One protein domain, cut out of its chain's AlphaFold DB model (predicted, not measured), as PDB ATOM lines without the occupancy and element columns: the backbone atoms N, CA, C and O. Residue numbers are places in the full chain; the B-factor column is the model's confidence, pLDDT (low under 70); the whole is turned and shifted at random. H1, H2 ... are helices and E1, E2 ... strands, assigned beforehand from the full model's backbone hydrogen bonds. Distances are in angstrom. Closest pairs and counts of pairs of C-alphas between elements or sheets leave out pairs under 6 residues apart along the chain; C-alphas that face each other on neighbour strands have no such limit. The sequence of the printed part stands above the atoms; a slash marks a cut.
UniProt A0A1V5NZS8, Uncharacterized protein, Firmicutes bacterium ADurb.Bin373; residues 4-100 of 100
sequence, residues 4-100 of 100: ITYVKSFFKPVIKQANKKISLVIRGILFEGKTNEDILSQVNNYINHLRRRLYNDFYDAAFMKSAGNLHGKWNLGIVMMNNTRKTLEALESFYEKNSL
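What this domain is: This is residues 4 to 100 of the 100 residues of an uncharacterized protein of Firmicutes bacterium ADurb.Bin373 (UniProt A0A1V5NZS8). A long helical hairpin, H2 and H3, makes the length of the model, and a small sheet of three strands sits at the end of it away from the loop that joins the two helices. The first part of H2 packs on one face of the sheet, the short helix H1 stands on the other face, and residues 66 to 74 stick out at the far end. The printed part has 97 residues, with three named helices and three named strands in the order H1, E1, E2, E3, H2, H3; the sheet order is E1, E2, E3, all antiparallel, and the class is mixed, helices and strands. The whole is loose, with a radius of gyration of the C-alphas of 16.3 A, and its outline is a rod spanning 55 by 27 by 19 A.

Where its parts are: H1 is residues 4 to 9 and begins at C-alpha 4, (-28.025, 20.368, -30.056). E1 is residues 14 to 18, 13.1 A long; E2 is residues 21 to 26, 16.5 A; E3 is residues 29 to 33, 13.5 A. H2, residues 36 to 66, is 44.6 A long and begins at C-alpha 36, (-37.817, 21.919, -9.024). H3, residues 76 to 98, is 33.3 A long and ends at C-alpha 98, (-44.843, 24.967, -13.314).

How they stand to each other: E1, E2 and E3 form a meander, each strand the antiparallel neighbour of the one before. In the hairpin of E1 and E2, N 16 and O 23 are within hydrogen-bond range at 2.8 A; in that of E2 and E3, N 24 and O 31 are within range at 2.8 A. H1 is on the sheet and stands up from it, its line rising 57 degrees out of the local plane; its closest C-alphas to E2 are those of Ser 9 and Ile 26, 5.0 A apart. H2 is on the opposite face at a height over the sheet of 8.6 A, over E3, and runs along the strands at 22 degrees to E3 on the local plane. The closest C-alphas of E3 and H2 are those of Gly 33 and Ile 39, 5.4 A apart. H2 and H3 touch and form a helical hairpin, opposite ways at a shallow tilt of 23 degrees, with the C-alphas of Ala 61 and Gly 77 closest at 4.1 A. H3 only grazes the sheet, with its residues 87 to 94. H1 is apart from H2 and H3. In H1, H2 and H3 every O i to N i+4 pair is within hydrogen-bond range.

The domain as a whole: The C-alphas of Asn 19 and Leu 70 are the two farthest apart, at 55.4 A. The printed part has no cut and no long link. Residues 66 to 74 stand free; without them the body spans 49 by 27 by 19 A. The mean pLDDT of the printed part is 84.5, and residues 63 to 74 and residue 100 are under 70.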
ATOM      1  N   ILE A   4     -26.658  20.721 -29.643       85.06
ATOM      2  CA  ILE A   4     -28.025  20.368 -30.056       85.06
ATOM      3  C   ILE A   4     -29.050  20.765 -28.988       85.06
ATOM      4  O   ILE A   4     -30.151  21.209 -29.306       85.06
ATOM      5  N   THR A   5     -28.706  20.613 -27.707       83.31
ATOM      6  CA  THR A   5     -29.627  20.979 -26.625       83.31
ATOM      7  C   THR A   5     -29.742  22.492 -26.476       83.31
ATOM      8  O   THR A   5     -30.838  22.999 -26.253       83.31
ATOM      9  N   TYR A   6     -28.632  23.205 -26.667       85.69
ATOM     10  CA  TYR A   6     -28.620  24.661 -26.699       85.69
ATOM     11  C   TYR A   6     -29.540  25.195 -27.804       85.69
ATOM     12  O   TYR A   6     -30.458  25.952 -27.509       85.69
ATOM     13  N   VAL A   7     -29.396  24.722 -29.046       86.00
ATOM     14  CA  VAL A   7     -30.244  25.166 -30.169       86.00
ATOM     15  C   VAL A   7     -31.717  24.812 -29.943       86.00
ATOM     16  O   VAL A   7     -32.589  25.660 -30.123       86.00
ATOM     17  N   LYS A   8     -32.018  23.592 -29.473       86.69
ATOM     18  CA  LYS A   8     -33.401  23.179 -29.166       86.69
ATOM     19  C   LYS A   8     -34.069  24.079 -28.125       86.69
ATOM     20  O   LYS A   8     -35.263  24.353 -28.248       86.69
ATOM     21  N   SER A   9     -33.303  24.583 -27.158       89.44
ATOM     22  CA  SER A   9     -33.832  25.432 -26.089       89.44
ATOM     23  C   SER A   9     -34.425  26.763 -26.569       89.44
ATOM     24  O   SER A   9     -35.242  27.351 -25.863       89.44
ATOM     25  N   PHE A  10     -34.067  27.232 -27.773       86.31
ATOM     26  CA  PHE A  10     -34.660  28.436 -28.371       86.31
ATOM     27  C   PHE A  10     -36.106  28.237 -28.825       86.31
ATOM     28  O   PHE A  10     -36.843  29.217 -28.931       86.31
ATOM     29  N   PHE A  11     -36.508  26.987 -29.066       88.12
ATOM     30  CA  PHE A  11     -37.859  26.634 -29.493       88.12
ATOM     31  C   PHE A  11     -38.713  26.123 -28.335       88.12
ATOM     32  O   PHE A  11     -39.894  26.450 -28.260       88.12
ATOM     33  N   LYS A  12     -38.138  25.307 -27.441       87.88
ATOM     34  CA  LYS A  12     -38.836  24.740 -26.278       87.88
ATOM     35  C   LYS A  12     -37.874  24.577 -25.098       87.88
ATOM     36  O   LYS A  12     -36.748  24.145 -25.336       87.88
ATOM     37  N   PRO A  13     -38.305  24.839 -23.849       90.19
ATOM     38  CA  PRO A  13     -37.526  24.516 -22.656       90.19
ATOM     39  C   PRO A  13     -37.036  23.066 -22.680       90.19
ATOM     40  O   PRO A  13     -37.805  22.156 -22.993       90.19
ATOM     41  N   VAL A  14     -35.763  22.842 -22.353       91.50
ATOM     42  CA  VAL A  14     -35.198  21.492 -22.246       91.50
ATOM     43  C   VAL A  14     -34.817  21.218 -20.805       91.50
ATOM     44  O   VAL A  14     -33.926  21.870 -20.268       91.50
ATOM     45  N   ILE A  15     -35.453  20.214 -20.208       90.81
ATOM     46  CA  ILE A  15     -35.143  19.733 -18.862       90.81
ATOM     47  C   ILE A  15     -34.360  18.430 -18.988       90.81
ATOM     48  O   ILE A  15     -34.714  17.549 -19.772       90.81
ATOM     49  N   LYS A  16     -33.287  18.304 -18.213       90.12
ATOM     50  CA  LYS A  16     -32.550  17.056 -18.027       90.12
ATOM     51  C   LYS A  16     -32.358  16.809 -16.546       90.12
ATOM     52  O   LYS A  16     -31.967  17.713 -15.817       90.12
ATOM     53  N   GLN A  17     -32.590  15.575 -16.128       88.62
ATOM     54  CA  GLN A  17     -32.307  15.127 -14.774       88.62
ATOM     55  C   GLN A  17     -31.247  14.033 -14.850       88.62
ATOM     56  O   GLN A  17     -31.421  13.043 -15.557       88.62
ATOM     57  N   ALA A  18     -30.124  14.240 -14.172       86.69
ATOM     58  CA  ALA A  18     -29.037  13.274 -14.093       86.69
ATOM     59  C   ALA A  18     -28.315  13.437 -12.756       86.69
ATOM     60  O   ALA A  18     -28.104  14.559 -12.303       86.69
ATOM     61  N   ASN A  19     -27.918  12.333 -12.121       83.62
ATOM     62  CA  ASN A  19     -27.100  12.337 -10.900       83.62
ATOM     63  C   ASN A  19     -27.617  13.277  -9.788       83.62
ATOM     64  O   ASN A  19     -26.841  14.029  -9.202       83.62
ATOM     65  N   LYS A  20     -28.930  13.252  -9.501       85.69
ATOM     66  CA  LYS A  20     -29.592  14.126  -8.502       85.69
ATOM     67  C   LYS A  20     -29.460  15.633  -8.785       85.69
ATOM     68  O   LYS A  20     -29.586  16.452  -7.878       85.69
ATOM     69  N   LYS A  21     -29.201  15.997 -10.040       91.00
ATOM     70  CA  LYS A  21     -29.155  17.371 -10.531       91.00
ATOM     71  C   LYS A  21     -30.192  17.546 -11.631       91.00
ATOM     72  O   LYS A  21     -30.329  16.694 -12.514       91.00
ATOM     73  N   ILE A  22     -30.904  18.660 -11.575       91.88
ATOM     74  CA  ILE A  22     -31.837  19.120 -12.594       91.88
ATOM     75  C   ILE A  22     -31.137  20.242 -13.356       91.88
ATOM     76  O   ILE A  22     -30.661  21.204 -12.757       91.88
ATOM     77  N   SER A  23     -31.052  20.109 -14.674       92.50
ATOM     78  CA  SER A  23     -30.558  21.141 -15.583       92.50
ATOM     79  C   SER A  23     -31.703  21.552 -16.504       92.50
ATOM     80  O   SER A  23     -32.198  20.740 -17.288       92.50
ATOM     81  N   LEU A  24     -32.106  22.814 -16.431       93.00
ATOM     82  CA  LEU A  24     -33.114  23.427 -17.289       93.00
ATOM     83  C   LEU A  24     -32.420  24.397 -18.244       93.00
ATOM     84  O   LEU A  24     -31.636  25.232 -17.813       93.00
ATOM     85  N   VAL A  25     -32.714  24.310 -19.541       93.19
ATOM     86  CA  VAL A  25     -32.236  25.285 -20.528       93.19
ATOM     87  C   VAL A  25     -33.410  25.926 -21.250       93.19
ATOM     88  O   VAL A  25     -34.209  25.228 -21.876       93.19
ATOM     89  N   ILE A  26     -33.485  27.255 -21.199       93.00
ATOM     90  CA  ILE A  26     -34.509  28.063 -21.871       93.00
ATOM     91  C   ILE A  26     -33.801  29.138 -22.689       93.00
ATOM     92  O   ILE A  26     -33.082  29.964 -22.139       93.00
ATOM     93  N   ARG A  27     -33.988  29.116 -24.015       92.25
ATOM     94  CA  ARG A  27     -33.381  30.067 -24.967       92.25
ATOM     95  C   ARG A  27     -31.878  30.292 -24.751       92.25
ATOM     96  O   ARG A  27     -31.383  31.412 -24.805       92.25
ATOM     97  N   GLY A  28     -31.160  29.206 -24.490       89.19
ATOM     98  CA  GLY A  28     -29.720  29.198 -24.267       89.19
ATOM     99  C   GLY A  28     -29.279  29.529 -22.840       89.19
ATOM    100  O   GLY A  28     -28.096  29.382 -22.546       89.19
ATOM    101  N   ILE A  29     -30.194  29.918 -21.950       92.31
ATOM    102  CA  ILE A  29     -29.902  30.175 -20.537       92.31
ATOM    103  C   ILE A  29     -30.016  28.865 -19.768       92.31
ATOM    104  O   ILE A  29     -31.041  28.192 -19.859       92.31
ATOM    105  N   LEU A  30     -28.966  28.512 -19.030       92.75
ATOM    106  CA  LEU A  30     -28.892  27.307 -18.211       92.75
ATOM    107  C   LEU A  30     -29.197  27.642 -16.746       92.75
ATOM    108  O   LEU A  30     -28.543  28.498 -16.159       92.75
ATOM    109  N   PHE A  31     -30.139  26.905 -16.167       93.88
ATOM    110  CA  PHE A  31     -30.467  26.881 -14.747       93.88
ATOM    111  C   PHE A  31     -30.158  25.493 -14.202       93.88
ATOM    112  O   PHE A  31     -30.463  24.484 -14.847       93.88
ATOM    113  N   GLU A  32     -29.545  25.430 -13.029       93.75
ATOM    114  CA  GLU A  32     -29.115  24.170 -12.436       93.75
ATOM    115  C   GLU A  32     -29.433  24.135 -10.953       93.75
ATOM    116  O   GLU A  32     -29.080  25.048 -10.215       93.75
ATOM    117  N   GLY A  33     -30.066  23.055 -10.514       92.31
ATOM    118  CA  GLY A  33     -30.558  22.937  -9.152       92.31
ATOM    119  C   GLY A  33     -30.749  21.492  -8.739       92.31
ATOM    120  O   GLY A  33     -30.627  20.567  -9.547       92.31
ATOM    121  N   LYS A  34     -31.013  21.281  -7.452       92.12
ATOM    122  CA  LYS A  34     -31.274  19.936  -6.904       92.12
ATOM    123  C   LYS A  34     -32.759  19.585  -6.884       92.12
ATOM    124  O   LYS A  34     -33.095  18.405  -6.902       92.12
ATOM    125  N   THR A  35     -33.627  20.594  -6.860       90.62
ATOM    126  CA  THR A  35     -35.083  20.433  -6.816       90.62
ATOM    127  C   THR A  35     -35.761  21.335  -7.843       90.62
ATOM    128  O   THR A  35     -35.134  22.235  -8.410       90.62
ATOM    129  N   ASN A  36     -37.043  21.082  -8.110       89.69
ATOM    130  CA  ASN A  36     -37.817  21.919  -9.024       89.69
ATOM    131  C   ASN A  36     -38.024  23.325  -8.445       89.69
ATOM    132  O   ASN A  36     -37.972  24.297  -9.190       89.69
ATOM    133  N   GLU A  37     -38.181  23.449  -7.126       91.38
ATOM    134  CA  GLU A  37     -38.360  24.727  -6.430       91.38
ATOM    135  C   GLU A  37     -37.111  25.610  -6.542       91.38
ATOM    136  O   GLU A  37     -37.221  26.813  -6.768       91.38
ATOM    137  N   ASP A  38     -35.919  25.012  -6.446       92.62
ATOM    138  CA  ASP A  38     -34.639  25.700  -6.653       92.62
ATOM    139  C   ASP A  38     -34.540  26.256  -8.085       92.62
ATOM    140  O   ASP A  38     -34.287  27.444  -8.290       92.62
ATOM    141  N   ILE A  39     -34.866  25.429  -9.087       94.25
ATOM    142  CA  ILE A  39     -34.920  25.861 -10.491       94.25
ATOM    143  C   ILE A  39     -35.941  26.989 -10.692       94.25
ATOM    144  O   ILE A  39     -35.623  27.989 -11.336       94.25
ATOM    145  N   LEU A  40     -37.149  26.867 -10.138       93.88
ATOM    146  CA  LEU A  40     -38.197  27.885 -10.261       93.88
ATOM    147  C   LEU A  40     -37.802  29.201  -9.589       93.88
ATOM    148  O   LEU A  40     -38.038  30.268 -10.156       93.88
ATOM    149  N   SER A  41     -37.148  29.142  -8.428       94.19
ATOM    150  CA  SER A  41     -36.607  30.319  -7.742       94.19
ATOM    151  C   SER A  41     -35.554  31.029  -8.597       94.19
ATOM    152  O   SER A  41     -35.620  32.246  -8.793       94.19
ATOM    153  N   GLN A  42     -34.623  30.277  -9.196       95.12
ATOM    154  CA  GLN A  42     -33.624  30.836 -10.113       95.12
ATOM    155  C   GLN A  42     -34.269  31.464 -11.357       95.12
ATOM    156  O   GLN A  42     -33.888  32.570 -11.750       95.12
ATOM    157  N   VAL A  43     -35.273  30.806 -11.945       94.56
ATOM    158  CA  VAL A  43     -36.039  31.338 -13.083       94.56
ATOM    159  C   VAL A  43     -36.746  32.641 -12.700       94.56
ATOM    160  O   VAL A  43     -36.611  33.625 -13.421       94.56
ATOM    161  N   ASN A  44     -37.427  32.696 -11.552       95.00
ATOM    162  CA  ASN A  44     -38.109  33.902 -11.073       95.00
ATOM    163  C   ASN A  44     -37.136  35.067 -10.826       95.00
ATOM    164  O   ASN A  44     -37.380  36.204 -11.232       95.00
ATOM    165  N   ASN A  45     -35.984  34.788 -10.214       95.69
ATOM    166  CA  ASN A  45     -34.935  35.789 -10.025       95.69
ATOM    167  C   ASN A  45     -34.436  36.339 -11.368       95.69
ATOM    168  O   ASN A  45     -34.249  37.550 -11.518       95.69
ATOM    169  N   TYR A  46     -34.281  35.469 -12.367       95.19
ATOM    170  CA  TYR A  46     -33.850  35.875 -13.700       95.19
ATOM    171  C   TYR A  46     -34.933  36.649 -14.465       95.19
ATOM    172  O   TYR A  46     -34.614  37.629 -15.134       95.19
ATOM    173  N   ILE A  47     -36.212  36.290 -14.314       94.31
ATOM    174  CA  ILE A  47     -37.359  37.071 -14.813       94.31
ATOM    175  C   ILE A  47     -37.293  38.499 -14.263       94.31
ATOM    176  O   ILE A  47     -37.332  39.461 -15.029       94.31
ATOM    177  N   ASN A  48     -37.109  38.657 -12.950       94.50
ATOM    178  CA  ASN A  48     -37.003  39.977 -12.324       94.50
ATOM    179  C   ASN A  48     -35.789  40.771 -12.827       94.50
ATOM    180  O   ASN A  48     -35.891  41.978 -13.060       94.50
ATOM    181  N   HIS A  49     -34.654  40.103 -13.045       93.75
ATOM    182  CA  HIS A  49     -33.489  40.715 -13.682       93.75
ATOM    183  C   HIS A  49     -33.804  41.198 -15.108       93.75
ATOM    184  O   HIS A  49     -33.519  42.350 -15.439       93.75
ATOM    185  N   LEU A  50     -34.438  40.361 -15.938       92.19
ATOM    186  CA  LEU A  50     -34.801  40.719 -17.309       92.19
ATOM    187  C   LEU A  50     -35.850  41.829 -17.377       92.19
ATOM    188  O   LEU A  50     -35.753  42.667 -18.262       92.19
ATOM    189  N   ARG A  51     -36.805  41.899 -16.441       91.62
ATOM    190  CA  ARG A  51     -37.765  43.016 -16.352       91.62
ATOM    191  C   ARG A  51     -37.053  44.352 -16.136       91.62
ATOM    192  O   ARG A  51     -37.341  45.323 -16.831       91.62
ATOM    193  N   ARG A  52     -36.075  44.392 -15.223       91.06
ATOM    194  CA  ARG A  52     -35.240  45.585 -14.998       91.06
ATOM    195  C   ARG A  52     -34.375  45.907 -16.215       91.06
ATOM    196  O   ARG A  52     -34.247  47.066 -16.587       91.06
ATOM    197  N   ARG A  53     -33.807  44.887 -16.861       88.56
ATOM    198  CA  ARG A  53     -33.009  45.065 -18.077       88.56
ATOM    199  C   ARG A  53     -33.840  45.589 -19.244       88.56
ATOM    200  O   ARG A  53     -33.379  46.480 -19.939       88.56
ATOM    201  N   LEU A  54     -35.060  45.089 -19.428       87.81
ATOM    202  CA  LEU A  54     -35.965  45.517 -20.493       87.81
ATOM    203  C   LEU A  54     -36.311  47.003 -20.374       87.81
ATOM    204  O   LEU A  54     -36.411  47.686 -21.388       87.81
ATOM    205  N   TYR A  55     -36.455  47.502 -19.143       85.25
ATOM    206  CA  TYR A  55     -36.612  48.930 -18.888       85.25
ATOM    207  C   TYR A  55     -35.406  49.710 -19.427       85.25
ATOM    208  O   TYR A  55     -35.594  50.620 -20.224       85.25
ATOM    209  N   ASN A  56     -34.178  49.303 -19.098       83.94
ATOM    210  CA  ASN A  56     -32.966  49.950 -19.619       83.94
ATOM    211  C   ASN A  56     -32.854  49.845 -21.153       83.94
ATOM    212  O   ASN A  56     -32.627  50.855 -21.813       83.94
ATOM    213  N   ASP A  57     -33.106  48.662 -21.725       79.94
ATOM    214  CA  ASP A  57     -33.070  48.431 -23.178       79.94
ATOM    215  C   ASP A  57     -34.077  49.336 -23.922       79.94
ATOM    216  O   ASP A  57     -33.830  49.752 -25.056       79.94
ATOM    217  N   PHE A  58     -35.215  49.663 -23.295       81.75
ATOM    218  CA  PHE A  58     -36.190  50.613 -23.837       81.75
ATOM    219  C   PHE A  58     -35.636  52.044 -23.888       81.75
ATOM    220  O   PHE A  58     -35.795  52.717 -24.911       81.75
ATOM    221  N   TYR A  59     -34.955  52.503 -22.830       79.06
ATOM    222  CA  TYR A  59     -34.295  53.816 -22.831       79.06
ATOM    223  C   TYR A  59     -33.190  53.887 -23.883       79.06
ATOM    224  O   TYR A  59     -33.139  54.858 -24.640       79.06
ATOM    225  N   ASP A  60     -32.375  52.841 -23.999       76.50
ATOM    226  CA  ASP A  60     -31.309  52.769 -24.998       76.50
ATOM    227  C   ASP A  60     -31.882  52.789 -26.424       76.50
ATOM    228  O   ASP A  60     -31.437  53.560 -27.279       76.50
ATOM    229  N   ALA A  61     -32.941  52.014 -26.684       74.94
ATOM    230  CA  ALA A  61     -33.625  52.005 -27.976       74.94
ATOM    231  C   ALA A  61     -34.239  53.373 -28.332       74.94
ATOM    232  O   ALA A  61     -34.195  53.782 -29.501       74.94
ATOM    233  N   ALA A  62     -34.794  54.083 -27.344       72.94
ATOM    234  CA  ALA A  62     -35.349  55.424 -27.508       72.94
ATOM    235  C   ALA A  62     -34.253  56.469 -27.782       72.94
ATOM    236  O   ALA A  62     -34.398  57.284 -28.697       72.94
ATOM    237  N   PHE A  63     -33.130  56.402 -27.063       66.81
ATOM    238  CA  PHE A  63     -31.986  57.292 -27.256       66.81
ATOM    239  C   PHE A  63     -31.350  57.103 -28.643       66.81
ATOM    240  O   PHE A  63     -31.143  58.072 -29.373       66.81
ATOM    241  N   MET A  64     -31.154  55.852 -29.076       63.88
ATOM    242  CA  MET A  64     -30.632  55.532 -30.413       63.88
ATOM    243  C   MET A  64     -31.580  55.944 -31.548       63.88
ATOM    244  O   MET A  64     -31.134  56.220 -32.659       63.88
ATOM    245  N   LYS A  65     -32.895  56.008 -31.298       60.31
ATOM    246  CA  LYS A  65     -33.863  56.550 -32.266       60.31
ATOM    247  C   LYS A  65     -33.731  58.073 -32.411       60.31
ATOM    248  O   LYS A  65     -33.932  58.579 -33.512       60.31
ATOM    249  N   SER A  66     -33.379  58.772 -31.330       59.00
ATOM    250  CA  SER A  66     -33.166  60.227 -31.296       59.00
ATOM    251  C   SER A  66     -31.844  60.654 -31.953       59.00
ATOM    252  O   SER A  66     -31.788  61.675 -32.630       59.00
ATOM    253  N   ALA A  67     -30.793  59.831 -31.842       59.34
ATOM    254  CA  ALA A  67     -29.438  60.122 -32.331       59.34
ATOM    255  C   ALA A  67     -29.241  60.053 -33.868       59.34
ATOM    256  O   ALA A  67     -28.108  60.028 -34.342       59.34
ATOM    257  N   GLY A  68     -30.318  60.049 -34.659       51.16
ATOM    258  CA  GLY A  68     -30.243  60.143 -36.119       51.16
ATOM    259  C   GLY A  68     -29.949  58.813 -36.817       51.16
ATOM    260  O   GLY A  68     -28.841  58.556 -37.277       51.16
ATOM    261  N   ASN A  69     -30.985  57.992 -37.007       54.72
ATOM    262  CA  ASN A  69     -30.946  56.891 -37.975       54.72
ATOM    263  C   ASN A  69     -31.052  57.452 -39.408       54.72
ATOM    264  O   ASN A  69     -32.105  57.391 -40.036       54.72
ATOM    265  N   LEU A  70     -29.951  58.013 -39.918       53.19
ATOM    266  CA  LEU A  70     -29.812  58.591 -41.267       53.19
ATOM    267  C   LEU A  70     -29.813  57.552 -42.409       53.19
ATOM    268  O   LEU A  70     -29.724  57.904 -43.584       53.19
ATOM    269  N   HIS A  71     -29.942  56.267 -42.093       53.91
ATOM    270  CA  HIS A  71     -30.158  55.207 -43.071       53.91
ATOM    271  C   HIS A  71     -30.900  54.072 -42.368       53.91
ATOM    272  O   HIS A  71     -30.404  53.549 -41.376       53.91
ATOM    273  N   GLY A  72     -32.099  53.711 -42.835       55.53
ATOM    274  CA  GLY A  72     -33.050  52.800 -42.173       55.53
ATOM    275  C   GLY A  72     -32.616  51.334 -42.024       55.53
ATOM    276  O   GLY A  72     -33.370  50.429 -42.370       55.53
ATOM    277  N   LYS A  73     -31.416  51.058 -41.517       59.34
ATOM    278  CA  LYS A  73     -30.860  49.715 -41.373       59.34
ATOM    279  C   LYS A  73     -30.275  49.557 -39.966       59.34
ATOM    280  O   LYS A  73     -29.167  49.992 -39.705       59.34
ATOM    281  N   TRP A  74     -31.036  48.865 -39.114       60.47
ATOM    282  CA  TRP A  74     -30.641  48.290 -37.816       60.47
ATOM    283  C   TRP A  74     -30.534  49.243 -36.614       60.47
ATOM    284  O   TRP A  74     -29.454  49.649 -36.203       60.47
ATOM    285  N   ASN A  75     -31.667  49.476 -35.938       71.31
ATOM    286  CA  ASN A  75     -31.641  49.943 -34.549       71.31
ATOM    287  C   ASN A  75     -31.303  48.751 -33.631       71.31
ATOM    288  O   ASN A  75     -32.171  47.936 -33.306       71.31
ATOM    289  N   LEU A  76     -30.030  48.640 -33.246       72.25
ATOM    290  CA  LEU A  76     -29.526  47.580 -32.366       72.25
ATOM    291  C   LEU A  76     -30.228  47.569 -30.999       72.25
ATOM    292  O   LEU A  76     -30.486  46.486 -30.476       72.25
ATOM    293  N   GLY A  77     -30.620  48.735 -30.475       75.38
ATOM    294  CA  GLY A  77     -31.417  48.842 -29.251       75.38
ATOM    295  C   GLY A  77     -32.771  48.142 -29.379       75.38
ATOM    296  O   GLY A  77     -33.134  47.332 -28.531       75.38
ATOM    297  N   ILE A  78     -33.485  48.334 -30.496       78.56
ATOM    298  CA  ILE A  78     -34.757  47.633 -30.766       78.56
ATOM    299  C   ILE A  78     -34.547  46.116 -30.895       78.56
ATOM    300  O   ILE A  78     -35.394  45.330 -30.460       78.56
ATOM    301  N   VAL A  79     -33.436  45.677 -31.493       81.62
ATOM    302  CA  VAL A  79     -33.117  44.245 -31.623       81.62
ATOM    303  C   VAL A  79     -32.823  43.626 -30.256       81.62
ATOM    304  O   VAL A  79     -33.374  42.569 -29.939       81.62
ATOM    305  N   MET A  80     -32.005  44.286 -29.431       81.62
ATOM    306  CA  MET A  80     -31.697  43.839 -28.071       81.62
ATOM    307  C   MET A  80     -32.952  43.798 -27.200       81.62
ATOM    308  O   MET A  80     -33.252  42.745 -26.639       81.62
ATOM    309  N   MET A  81     -33.756  44.863 -27.211       85.62
ATOM    310  CA  MET A  81     -35.031  44.932 -26.496       85.62
ATOM    311  C   MET A  81     -35.968  43.782 -26.893       85.62
ATOM    312  O   MET A  81     -36.543  43.113 -26.035       85.62
ATOM    313  N   ASN A  82     -36.097  43.488 -28.191       86.31
ATOM    314  CA  ASN A  82     -36.927  42.377 -28.663       86.31
ATOM    315  C   ASN A  82     -36.396  41.004 -28.232       86.31
ATOM    316  O   ASN A  82     -37.191  40.107 -27.946       86.31
ATOM    317  N   ASN A  83     -35.075  40.816 -28.182       86.69
ATOM    318  CA  ASN A  83     -34.472  39.579 -27.692       86.69
ATOM    319  C   ASN A  83     -34.678  39.406 -26.183       86.69
ATOM    320  O   ASN A  83     -35.047  38.308 -25.754       86.69
ATOM    321  N   THR A  84     -34.509  40.474 -25.398       88.12
ATOM    322  CA  THR A  84     -34.822  40.508 -23.963       88.12
ATOM    323  C   THR A  84     -36.296  40.176 -23.735       88.12
ATOM    324  O   THR A  84     -36.596  39.248 -22.986       88.12
ATOM    325  N   ARG A  85     -37.215  40.823 -24.469       91.12
ATOM    326  CA  ARG A  85     -38.666  40.576 -24.393       91.12
ATOM    327  C   ARG A  85     -39.034  39.123 -24.696       91.12
ATOM    328  O   ARG A  85     -39.677  38.478 -23.880       91.12
ATOM    329  N   LYS A  86     -38.577  38.570 -25.826       92.00
ATOM    330  CA  LYS A  86     -38.849  37.162 -26.194       92.00
ATOM    331  C   LYS A  86     -38.292  36.167 -25.177       92.00
ATOM    332  O   LYS A  86     -38.799  35.056 -25.047       92.00
ATOM    333  N   THR A  87     -37.196  36.532 -24.514       91.62
ATOM    334  CA  THR A  87     -36.583  35.691 -23.486       91.62
ATOM    335  C   THR A  87     -37.363  35.743 -22.186       91.62
ATOM    336  O   THR A  87     -37.622  34.693 -21.605       91.62
ATOM    337  N   LEU A  88     -37.810  36.935 -21.794       93.19
ATOM    338  CA  LEU A  88     -38.712  37.143 -20.671       93.19
ATOM    339  C   LEU A  88     -40.019  36.357 -20.853       93.19
ATOM    340  O   LEU A  88     -40.338  35.541 -19.998       93.19
ATOM    341  N   GLU A  89     -40.687  36.486 -22.004       93.25
ATOM    342  CA  GLU A  89     -41.939  35.769 -22.312       93.25
ATOM    343  C   GLU A  89     -41.792  34.244 -22.206       93.25
ATOM    344  O   GLU A  89     -42.663  33.551 -21.680       93.25
ATOM    345  N   ALA A  90     -40.673  33.696 -22.691       92.75
ATOM    346  CA  ALA A  90     -40.415  32.261 -22.615       92.75
ATOM    347  C   ALA A  90     -40.191  31.779 -21.173       92.75
ATOM    348  O   ALA A  90     -40.603  30.669 -20.832       92.75
ATOM    349  N   LEU A  91     -39.533  32.591 -20.341       93.19
ATOM    350  CA  LEU A  91     -39.302  32.280 -18.931       93.19
ATOM    351  C   LEU A  91     -40.582  32.424 -18.106       93.19
ATOM    352  O   LEU A  91     -40.873  31.536 -17.313       93.19
ATOM    353  N   GLU A  92     -41.366  33.480 -18.326       93.44
ATOM    354  CA  GLU A  92     -42.656  33.702 -17.659       93.44
ATOM    355  C   GLU A  92     -43.645  32.581 -17.998       93.44
ATOM    356  O   GLU A  92     -44.182  31.953 -17.089       93.44
ATOM    357  N   SER A  93     -43.779  32.214 -19.279       93.50
ATOM    358  CA  SER A  93     -44.644  31.097 -19.680       93.50
ATOM    359  C   SER A  93     -44.201  29.757 -19.086       93.50
ATOM    360  O   SER A  93     -45.036  28.899 -18.791       93.50
ATOM    361  N   PHE A  94     -42.891  29.540 -18.921       92.25
ATOM    362  CA  PHE A  94     -42.393  28.354 -18.230       92.25
ATOM    363  C   PHE A  94     -42.733  28.398 -16.739       92.25
ATOM    364  O   PHE A  94     -43.221  27.405 -16.209       92.25
ATOM    365  N   TYR A  95     -42.490  29.531 -16.080       92.56
ATOM    366  CA  TYR A  95     -42.747  29.708 -14.657       92.56
ATOM    367  C   TYR A  95     -44.228  29.487 -14.329       92.56
ATOM    368  O   TYR A  95     -44.531  28.618 -13.521       92.56
ATOM    369  N   GLU A  96     -45.142  30.159 -15.037       92.44
ATOM    370  CA  GLU A  96     -46.596  30.041 -14.835       92.44
ATOM    371  C   GLU A  96     -47.109  28.602 -14.971       92.44
ATOM    372  O   GLU A  96     -47.958  28.164 -14.201       92.44
ATOM    373  N   LYS A  97     -46.574  27.837 -15.932       91.00
ATOM    374  CA  LYS A  97     -46.965  26.436 -16.158       91.00
ATOM    375  C   LYS A  97     -46.495  25.469 -15.076       91.00
ATOM    376  O   LYS A  97     -47.000  24.356 -15.031       91.00
ATOM    377  N   ASN A  98     -45.487  25.846 -14.292       87.38
ATOM    378  CA  ASN A  98     -44.843  24.967 -13.314       87.38
ATOM    379  C   ASN A  98     -44.984  25.486 -11.872       87.38
ATOM    380  O   ASN A  98     -44.501  24.837 -10.950       87.38
ATOM    381  N   SER A  99     -45.610  26.652 -11.676       76.56
ATOM    382  CA  SER A  99     -45.922  27.233 -10.366       76.56
ATOM    383  C   SER A  99     -47.332  26.894  -9.854       76.56
ATOM    384  O   SER A  99     -47.694  27.357  -8.775       76.56
ATOM    385  N   LEU A 100     -48.124  26.153 -10.638       53.62
ATOM    386  CA  LEU A 100     -49.473  25.656 -10.330       53.62
ATOM    387  C   LEU A 100     -49.431  24.142 -10.112       53.62
ATOM    388  O   LEU A 100     -50.171  23.669  -9.224       53.62
TER     389      LEU A 100